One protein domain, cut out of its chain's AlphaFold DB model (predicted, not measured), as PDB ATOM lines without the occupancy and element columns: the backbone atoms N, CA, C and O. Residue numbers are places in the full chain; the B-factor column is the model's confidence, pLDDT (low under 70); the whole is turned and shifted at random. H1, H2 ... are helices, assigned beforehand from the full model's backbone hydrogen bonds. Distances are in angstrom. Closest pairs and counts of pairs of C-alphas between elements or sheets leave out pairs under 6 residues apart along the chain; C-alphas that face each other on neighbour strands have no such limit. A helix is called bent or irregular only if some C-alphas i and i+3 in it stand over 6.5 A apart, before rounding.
ATOM      1  N   GLU A  10      35.480  54.567  27.946       94.44
ATOM      2  CA  GLU A  10      35.197  55.160  29.253       94.44
ATOM      3  C   GLU A  10      34.795  56.636  29.141       94.44
ATOM      4  O   GLU A  10      33.794  57.025  29.746       94.44
ATOM      5  N   ASP A  11      35.477  57.411  28.283       93.75
ATOM      6  CA  ASP A  11      35.150  58.824  28.003       93.75
ATOM      7  C   ASP A  11      33.711  59.007  27.482       93.75
ATOM      8  O   ASP A  11      33.133  60.090  27.573       93.75
ATOM      9  N   VAL A  12      33.126  57.946  26.916       92.31
ATOM     10  CA  VAL A  12      31.753  57.929  26.400       92.31
ATOM     11  C   VAL A  12      30.780  57.349  27.426       92.31
ATOM     12  O   VAL A  12      29.677  57.868  27.595       92.31
ATOM     13  N   LEU A  13      31.158  56.268  28.107       93.94
ATOM     14  CA  LEU A  13      30.275  55.567  29.037       93.94
ATOM     15  C   LEU A  13      30.007  56.371  30.312       93.94
ATOM     16  O   LEU A  13      28.866  56.394  30.769       93.94
ATOM     17  N   GLU A  14      31.016  57.043  30.868       94.25
ATOM     18  CA  GLU A  14      30.872  57.781  32.126       94.25
ATOM     19  C   GLU A  14      29.825  58.914  32.026       94.25
ATOM     20  O   GLU A  14      28.898  58.932  32.843       94.25
ATOM     21  N   PRO A  15      29.843  59.795  31.004       95.12
ATOM     22  CA  PRO A  15      28.783  60.788  30.823       95.12
ATOM     23  C   PRO A  15      27.385  60.176  30.637       95.12
ATOM     24  O   PRO A  15      26.434  60.654  31.253       95.12
ATOM     25  N   LEU A  16      27.260  59.098  29.851       95.06
ATOM     26  CA  LEU A  16      25.975  58.427  29.582       95.06
ATOM     27  C   LEU A  16      25.387  57.725  30.817       95.06
ATOM     28  O   LEU A  16      24.173  57.528  30.926       95.06
ATOM     29  N   MET A  17      26.248  57.276  31.729       93.94
ATOM     30  CA  MET A  17      25.824  56.741  33.021       93.94
ATOM     31  C   MET A  17      25.351  57.864  33.948       93.94
ATOM     32  O   MET A  17      24.370  57.682  34.667       93.94
ATOM     33  N   ASN A  18      26.011  59.022  33.903       95.44
ATOM     34  CA  ASN A  18      25.725  60.153  34.783       95.44
ATOM     35  C   ASN A  18      24.485  60.961  34.369       95.44
ATOM     36  O   ASN A  18      23.814  61.526  35.231       95.44
ATOM     37  N   ASP A  19      24.158  61.018  33.077       96.25
ATOM     38  CA  ASP A  19      22.991  61.755  32.569       96.25
ATOM     39  C   ASP A  19      21.684  60.934  32.557       96.25
ATOM     40  O   ASP A  19      20.622  61.446  32.198       96.25
ATOM     41  N   GLY A  20      21.745  59.664  32.977       95.62
ATOM     42  CA  GLY A  20      20.600  58.754  33.040       95.62
ATOM     43  C   GLY A  20      20.234  58.081  31.711       95.62
ATOM     44  O   GLY A  20      19.265  57.314  31.661       95.62
ATOM     45  N   THR A  21      20.998  58.295  30.636       97.00
ATOM     46  CA  THR A  21      20.742  57.688  29.320       97.00
ATOM     47  C   THR A  21      20.832  56.163  29.364       97.00
ATOM     48  O   THR A  21      19.990  55.473  28.780       97.00
ATOM     49  N   ILE A  22      21.802  55.607  30.098       96.75
ATOM     50  CA  ILE A  22      21.927  54.149  30.265       96.75
ATOM     51  C   ILE A  22      20.699  53.553  30.962       96.75
ATOM     52  O   ILE A  22      20.206  52.496  30.552       96.75
ATOM     53  N   ASP A  23      20.156  54.231  31.972       96.31
ATOM     54  CA  ASP A  23      18.948  53.774  32.659       96.31
ATOM     55  C   ASP A  23      17.712  53.879  31.758       96.31
ATOM     56  O   ASP A  23      16.892  52.954  31.724       96.31
ATOM     57  N   ALA A  24      17.610  54.939  30.952       97.75
ATOM     58  CA  ALA A  24      16.562  55.073  29.945       97.75
ATOM     59  C   ALA A  24      16.628  53.946  28.898       97.75
ATOM     60  O   ALA A  24      15.595  53.361  28.545       97.75
ATOM     61  N   PHE A  25      17.828  53.576  28.438       97.25
ATOM     62  CA  PHE A  25      18.011  52.432  27.545       97.25
ATOM     63  C   PHE A  25      17.632  51.114  28.212       97.25
ATOM     64  O   PHE A  25      16.885  50.331  27.619       97.25
ATOM     65  N   ARG A  26      18.070  50.883  29.455       97.56
ATOM     66  CA  ARG A  26      17.690  49.691  30.225       97.56
ATOM     67  C   ARG A  26      16.170  49.582  30.334       97.56
ATOM     68  O   ARG A  26      15.616  48.514  30.075       97.56
ATOM     69  N   LEU A  27      15.489  50.682  30.652       98.25
ATOM     70  CA  LEU A  27      14.032  50.721  30.750       98.25
ATOM     71  C   LEU A  27      13.362  50.411  29.405       98.25
ATOM     72  O   LEU A  27      12.423  49.615  29.358       98.25
ATOM     73  N   LYS A  28      13.855  50.991  28.305       98.25
ATOM     74  CA  LYS A  28      13.319  50.738  26.961       98.25
ATOM     75  C   LYS A  28      13.457  49.267  26.565       98.25
ATOM     76  O   LYS A  28      12.483  48.690  26.084       98.25
ATOM     77  N   ILE A  29      14.612  48.655  26.829       98.12
ATOM     78  CA  ILE A  29      14.855  47.225  26.584       98.12
ATOM     79  C   ILE A  29      13.899  46.370  27.422       98.12
ATOM     80  O   ILE A  29      13.229  45.495  26.879       98.12
ATOM     81  N   ILE A  30      13.775  46.649  28.725       97.56
ATOM     82  CA  ILE A  30      12.852  45.925  29.611       97.56
ATOM     83  C   ILE A  30      11.417  46.010  29.086       97.56
ATOM     84  O   ILE A  30      10.722  44.996  29.040       97.56
ATOM     85  N   ASN A  31      10.967  47.197  28.678       98.12
ATOM     86  CA  ASN A  31       9.610  47.388  28.175       98.12
ATOM     87  C   ASN A  31       9.381  46.638  26.858       98.12
ATOM     88  O   ASN A  31       8.344  45.998  26.705       98.12
ATOM     89  N   GLN A  32      10.353  46.654  25.943       97.94
ATOM     90  CA  GLN A  32      10.283  45.880  24.701       97.94
ATOM     91  C   GLN A  32      10.245  44.372  24.964       97.94
ATOM     92  O   GLN A  32       9.436  43.675  24.359       97.94
ATOM     93  N   LEU A  33      11.061  43.871  25.896       96.69
ATOM     94  CA  LEU A  33      11.054  42.458  26.279       96.69
ATOM     95  C   LEU A  33       9.727  42.050  26.929       96.69
ATOM     96  O   LEU A  33       9.177  41.011  26.581       96.69
ATOM     97  N   LYS A  34       9.182  42.877  27.830       94.38
ATOM     98  CA  LYS A  34       7.880  42.626  28.471       94.38
ATOM     99  C   LYS A  34       6.722  42.624  27.475       94.38
ATOM    100  O   LYS A  34       5.784  41.860  27.660       94.38
ATOM    101  N   ALA A  35       6.782  43.477  26.455       97.50
ATOM    102  CA  ALA A  35       5.761  43.563  25.414       97.50
ATOM    103  C   ALA A  35       5.906  42.479  24.329       97.50
ATOM    104  O   ALA A  35       5.019  42.333  23.488       97.50
ATOM    105  N   ASN A  36       7.010  41.724  24.320       98.00
ATOM    106  CA  ASN A  36       7.239  40.669  23.343       98.00
ATOM    107  C   ASN A  36       6.465  39.395  23.725       98.00
ATOM    108  O   ASN A  36       6.980  38.492  24.388       98.00
ATOM    109  N   GLU A  37       5.210  39.328  23.279       97.62
ATOM    110  CA  GLU A  37       4.328  38.183  23.521       97.62
ATOM    111  C   GLU A  37       4.830  36.889  22.860       97.62
ATOM    112  O   GLU A  37       4.628  35.810  23.409       97.62
ATOM    113  N   GLU A  38       5.532  36.957  21.726       97.44
ATOM    114  CA  GLU A  38       6.101  35.767  21.080       97.44
ATOM    115  C   GLU A  38       7.182  35.116  21.951       97.44
ATOM    116  O   GLU A  38       7.136  33.908  22.212       97.44
ATOM    117  N   LEU A  39       8.122  35.920  22.456       96.69
ATOM    118  CA  LEU A  39       9.179  35.457  23.353       96.69
ATOM    119  C   LEU A  39       8.586  34.884  24.644       96.69
ATOM    120  O   LEU A  39       8.995  33.810  25.096       96.69
ATOM    121  N   LYS A  40       7.591  35.570  25.213       96.31
ATOM    122  CA  LYS A  40       6.869  35.115  26.405       96.31
ATOM    123  C   LYS A  40       6.180  33.771  26.164       96.31
ATOM    124  O   LYS A  40       6.406  32.836  26.926       96.31
ATOM    125  N   ASN A  41       5.404  33.644  25.089       96.94
ATOM    126  CA  ASN A  41       4.691  32.411  24.754       96.94
ATOM    127  C   ASN A  41       5.649  31.251  24.470       96.94
ATOM    128  O   ASN A  41       5.409  30.129  24.907       96.94
ATOM    129  N   THR A  42       6.757  31.517  23.777       97.12
ATOM    130  CA  THR A  42       7.797  30.512  23.518       97.12
ATOM    131  C   THR A  42       8.434  30.038  24.822       97.12
ATOM    132  O   THR A  42       8.542  28.837  25.049       97.12
ATOM    133  N   THR A  43       8.777  30.966  25.719       94.75
ATOM    134  CA  THR A  43       9.365  30.641  27.028       94.75
ATOM    135  C   THR A  43       8.402  29.825  27.894       94.75
ATOM    136  O   THR A  43       8.823  28.856  28.524       94.75
ATOM    137  N   ILE A  44       7.107  30.167  27.894       94.69
ATOM    138  CA  ILE A  44       6.070  29.393  28.594       94.69
ATOM    139  C   ILE A  44       6.004  27.970  28.038       94.69
ATOM    140  O   ILE A  44       6.113  27.025  28.811       94.69
ATOM    141  N   LYS A  45       5.930  27.799  26.712       95.94
ATOM    142  CA  LYS A  45       5.898  26.466  26.087       95.94
ATOM    143  C   LYS A  45       7.129  25.627  26.427       95.94
ATOM    144  O   LYS A  45       7.005  24.433  26.679       95.94
ATOM    145  N   MET A  46       8.315  26.238  26.462       94.00
ATOM    146  CA  MET A  46       9.538  25.546  26.887       94.00
ATOM    147  C   MET A  46       9.445  25.081  28.345       94.00
ATOM    148  O   MET A  46       9.837  23.957  28.656       94.00
ATOM    149  N   ALA A  47       8.903  25.918  29.235       90.56
ATOM    150  CA  ALA A  47       8.687  25.553  30.632       90.56
ATOM    151  C   ALA A  47       7.627  24.448  30.778       90.56
ATOM    152  O   ALA A  47       7.845  23.495  31.516       90.56
ATOM    153  N   GLU A  48       6.523  24.512  30.034       90.81
ATOM    154  CA  GLU A  48       5.481  23.473  30.016       90.81
ATOM    155  C   GLU A  48       6.012  22.114  29.541       90.81
ATOM    156  O   GLU A  48       5.533  21.074  29.979       90.81
ATOM    157  N   GLN A  49       7.039  22.099  28.689       92.88
ATOM    158  CA  GLN A  49       7.708  20.874  28.235       92.88
ATOM    159  C   GLN A  49       8.768  20.350  29.217       92.88
ATOM    160  O   GLN A  49       9.369  19.300  28.980       92.88
ATOM    161  N   SER A  50       9.013  21.038  30.336       93.94
ATOM    162  CA  SER A  50      10.012  20.622  31.319       93.94
ATOM    163  C   SER A  50       9.679  19.251  31.909       93.94
ATOM    164  O   SER A  50       8.651  19.073  32.558       93.94
ATOM    165  N   LYS A  51      10.622  18.308  31.837       92.56
ATOM    166  CA  LYS A  51      10.492  16.997  32.489       92.56
ATOM    167  C   LYS A  51      10.320  17.102  34.011       92.56
ATOM    168  O   LYS A  51       9.505  16.383  34.577       92.56
ATOM    169  N   VAL A  52      11.055  18.010  34.659       94.50
ATOM    170  CA  VAL A  52      10.996  18.194  36.120       94.50
ATOM    171  C   VAL A  52       9.621  18.704  36.552       94.50
ATOM    172  O   VAL A  52       8.955  18.046  37.340       94.50
ATOM    173  N   LEU A  53       9.147  19.808  35.964       93.19
ATOM    174  CA  LEU A  53       7.793  20.330  36.210       93.19
ATOM    175  C   LEU A  53       6.662  19.337  35.887       93.19
ATOM    176  O   LEU A  53       5.619  19.394  36.525       93.19
ATOM    177  N   ASN A  54       6.865  18.417  34.940       94.25
ATOM    178  CA  ASN A  54       5.884  17.384  34.592       94.25
ATOM    179  C   ASN A  54       5.988  16.104  35.445       94.25
ATOM    180  O   ASN A  54       5.302  15.119  35.168       94.25
ATOM    181  N   THR A  55       6.847  16.078  36.467       94.94
ATOM    182  CA  THR A  55       6.955  14.934  37.382       94.94
ATOM    183  C   THR A  55       5.835  14.984  38.425       94.94
ATOM    184  O   THR A  55       5.480  16.048  38.925       94.94
ATOM    185  N   SER A  56       5.260  13.830  38.776       94.75
ATOM    186  CA  SER A  56       4.199  13.761  39.787       94.75
ATOM    187  C   SER A  56       4.657  14.344  41.128       94.75
ATOM    188  O   SER A  56       5.691  13.939  41.657       94.75
ATOM    189  N   GLY A  57       3.871  15.261  41.697       94.56
ATOM    190  CA  GLY A  57       4.189  15.924  42.961       94.56
ATOM    191  C   GLY A  57       5.027  17.197  42.819       94.56
ATOM    192  O   GLY A  57       5.296  17.836  43.839       94.56
ATOM    193  N   ALA A  58       5.410  17.596  41.598       94.56
ATOM    194  CA  ALA A  58       6.146  18.836  41.340       94.56
ATOM    195  C   ALA A  58       5.423  20.082  41.881       94.56
ATOM    196  O   ALA A  58       6.065  21.025  42.337       94.56
ATOM    197  N   GLU A  59       4.089  20.072  41.921       93.62
ATOM    198  CA  GLU A  59       3.264  21.156  42.461       93.62
ATOM    199  C   GLU A  59       3.447  21.392  43.971       93.62
ATOM    200  O   GLU A  59       3.068  22.444  44.484       93.62
ATOM    201  N   LYS A  60       4.031  20.422  44.687       96.88
ATOM    202  CA  LYS A  60       4.326  20.501  46.127       96.88
ATOM    203  C   LYS A  60       5.791  20.819  46.416       96.88
ATOM    204  O   LYS A  60       6.141  21.018  47.577       96.88
ATOM    205  N   GLN A  61       6.639  20.844  45.388       95.62
ATOM    206  CA  GLN A  61       8.066  21.106  45.522       95.62
ATOM    207  C   GLN A  61       8.348  22.609  45.498       95.62
ATOM    208  O   GLN A  61       7.702  23.404  44.813       95.62
ATOM    209  N   THR A  62       9.357  23.015  46.252       96.38
ATOM    210  CA  THR A  62       9.869  24.381  46.226       96.38
ATOM    211  C   THR A  62      10.627  24.653  44.927       96.38
ATOM    212  O   THR A  62      11.167  23.752  44.287       96.38
ATOM    213  N   LYS A  63      10.765  25.936  44.562       93.81
ATOM    214  CA  LYS A  63      11.586  26.350  43.406       93.81
ATOM    215  C   LYS A  63      13.014  25.798  43.468       93.81
ATOM    216  O   LYS A  63      13.593  25.510  42.429       93.81
ATOM    217  N   ARG A  64      13.576  25.677  44.677       96.19
ATOM    218  CA  ARG A  64      14.922  25.142  44.886       96.19
ATOM    219  C   ARG A  64      14.980  23.647  44.593       96.19
ATOM    220  O   ARG A  64      15.861  23.241  43.858       96.19
ATOM    221  N   GLU A  65      14.036  22.861  45.100       95.75
ATOM    222  CA  GLU A  65      13.981  21.415  44.830       95.75
ATOM    223  C   GLU A  65      13.751  21.124  43.345       95.75
ATOM    224  O   GLU A  65      14.410  20.256  42.778       95.75
ATOM    225  N   LEU A  66      12.877  21.898  42.691       94.31
ATOM    226  CA  LEU A  66      12.680  21.822  41.242       94.31
ATOM    227  C   LEU A  66      13.965  22.180  40.478       94.31
ATOM    228  O   LEU A  66      14.268  21.565  39.465       94.31
ATOM    229  N   PHE A  67      14.738  23.157  40.954       92.75
ATOM    230  CA  PHE A  67      16.022  23.500  40.344       92.75
ATOM    231  C   PHE A  67      17.087  22.421  40.577       92.75
ATOM    232  O   PHE A  67      17.795  22.053  39.645       92.75
ATOM    233  N   ASP A  68      17.183  21.887  41.794       94.44
ATOM    234  CA  ASP A  68      18.133  20.829  42.142       94.44
ATOM    235  C   ASP A  68      17.856  19.550  41.327       94.44
ATOM    236  O   ASP A  68      18.796  18.879  40.912       94.44
ATOM    237  N   ALA A  69      16.591  19.261  41.000       91.38
ATOM    238  CA  ALA A  69      16.191  18.145  40.137       91.38
ATOM    239  C   ALA A  69      16.530  18.326  38.638       91.38
ATOM    240  O   ALA A  69      16.383  17.376  37.866       91.38
ATOM    241  N   LEU A  70      16.957  19.521  38.205       87.62
ATOM    242  CA  LEU A  70      17.455  19.763  36.840       87.62
ATOM    243  C   LEU A  70      18.942  19.409  36.673       87.62
ATOM    244  O   LEU A  70      19.428  19.412  35.539       87.62
TER     245      LEU A  70
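Overview. This is residues 10 to 70 of the 71 residues of an uncharacterized protein of Gossypium raimondii (UniProt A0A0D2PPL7). Four helices follow one another in a drawn-out zigzag: H2 and H3 make the two arms of a wide V with its corner at Asn 36, the short H1 turns off at the far end of H2, and a long loop, residues 49 to 62, leads from the far end of H3 to the short H4. The V has no core, and residues 25 to 49, with most of H2 and the whole of H3, stand free. The printed part has 61 residues with four named helices, H1, H2, H3 and H4 in chain order, and no named strand; the class is all helix. It is extended, with a radius of gyration of the C-alphas of 19.0 A, and spans 55 by 25 by 16 A.

Arrangement. H1, residues 10 to 18, and H2, residues 21 to 35, are close but not clearly touching; their closest C-alphas, those of Leu 16 and Ile 22, are 5.9 A apart. Their lines are about perpendicular, but only just, at 70.4 degrees. H3, residues 37 to 48, is close to H2 but not clearly touching it, with the closest C-alphas, those of Leu 33 and Leu 39, 7.8 A apart. H2 and H3 run the same way at a steep tilt of 64 degrees. H4, residues 63 to 68, is apart from H1, H2 and H3, and H1 and H3 are apart too. Every O i to N i+4 pair is within hydrogen-bond range in H2, H3 and H4; in H1 it is 3 of 5.

Along the chain. H1 begins at C-alpha 10, at (35.197, 55.160, 29.253), and measures 12.1 A from first to last C-alpha. It is neither bent nor irregular, but only just: C-alphas 12 and 15 are 6.0 A apart. H2, the longest helix with 15 residues, measures 21.0 A and ends at C-alpha 35, at (5.761, 43.563, 25.414). H3 measures 16.1 A over 12 residues. H4, six residues and 8.7 A, ends at C-alpha 68, at (18.133, 20.829, 42.142).

Size, cuts and confidence. The two C-alphas farthest apart, those of Asp 11 and Ser 56, are 55.9 A apart, and the first and last printed C-alphas, those of Glu 10 and Leu 70, are 40.3 A apart. The links from H1 to H2 and from H2 to H3 are tight, while the link from H3 to H4 is long, with 14 residues whose C-alphas lie 16 to 26 A from the mean of the C-alphas. The printed part has no cut. The mean pLDDT of the printed part is 95.2, and no printed residue is under 70.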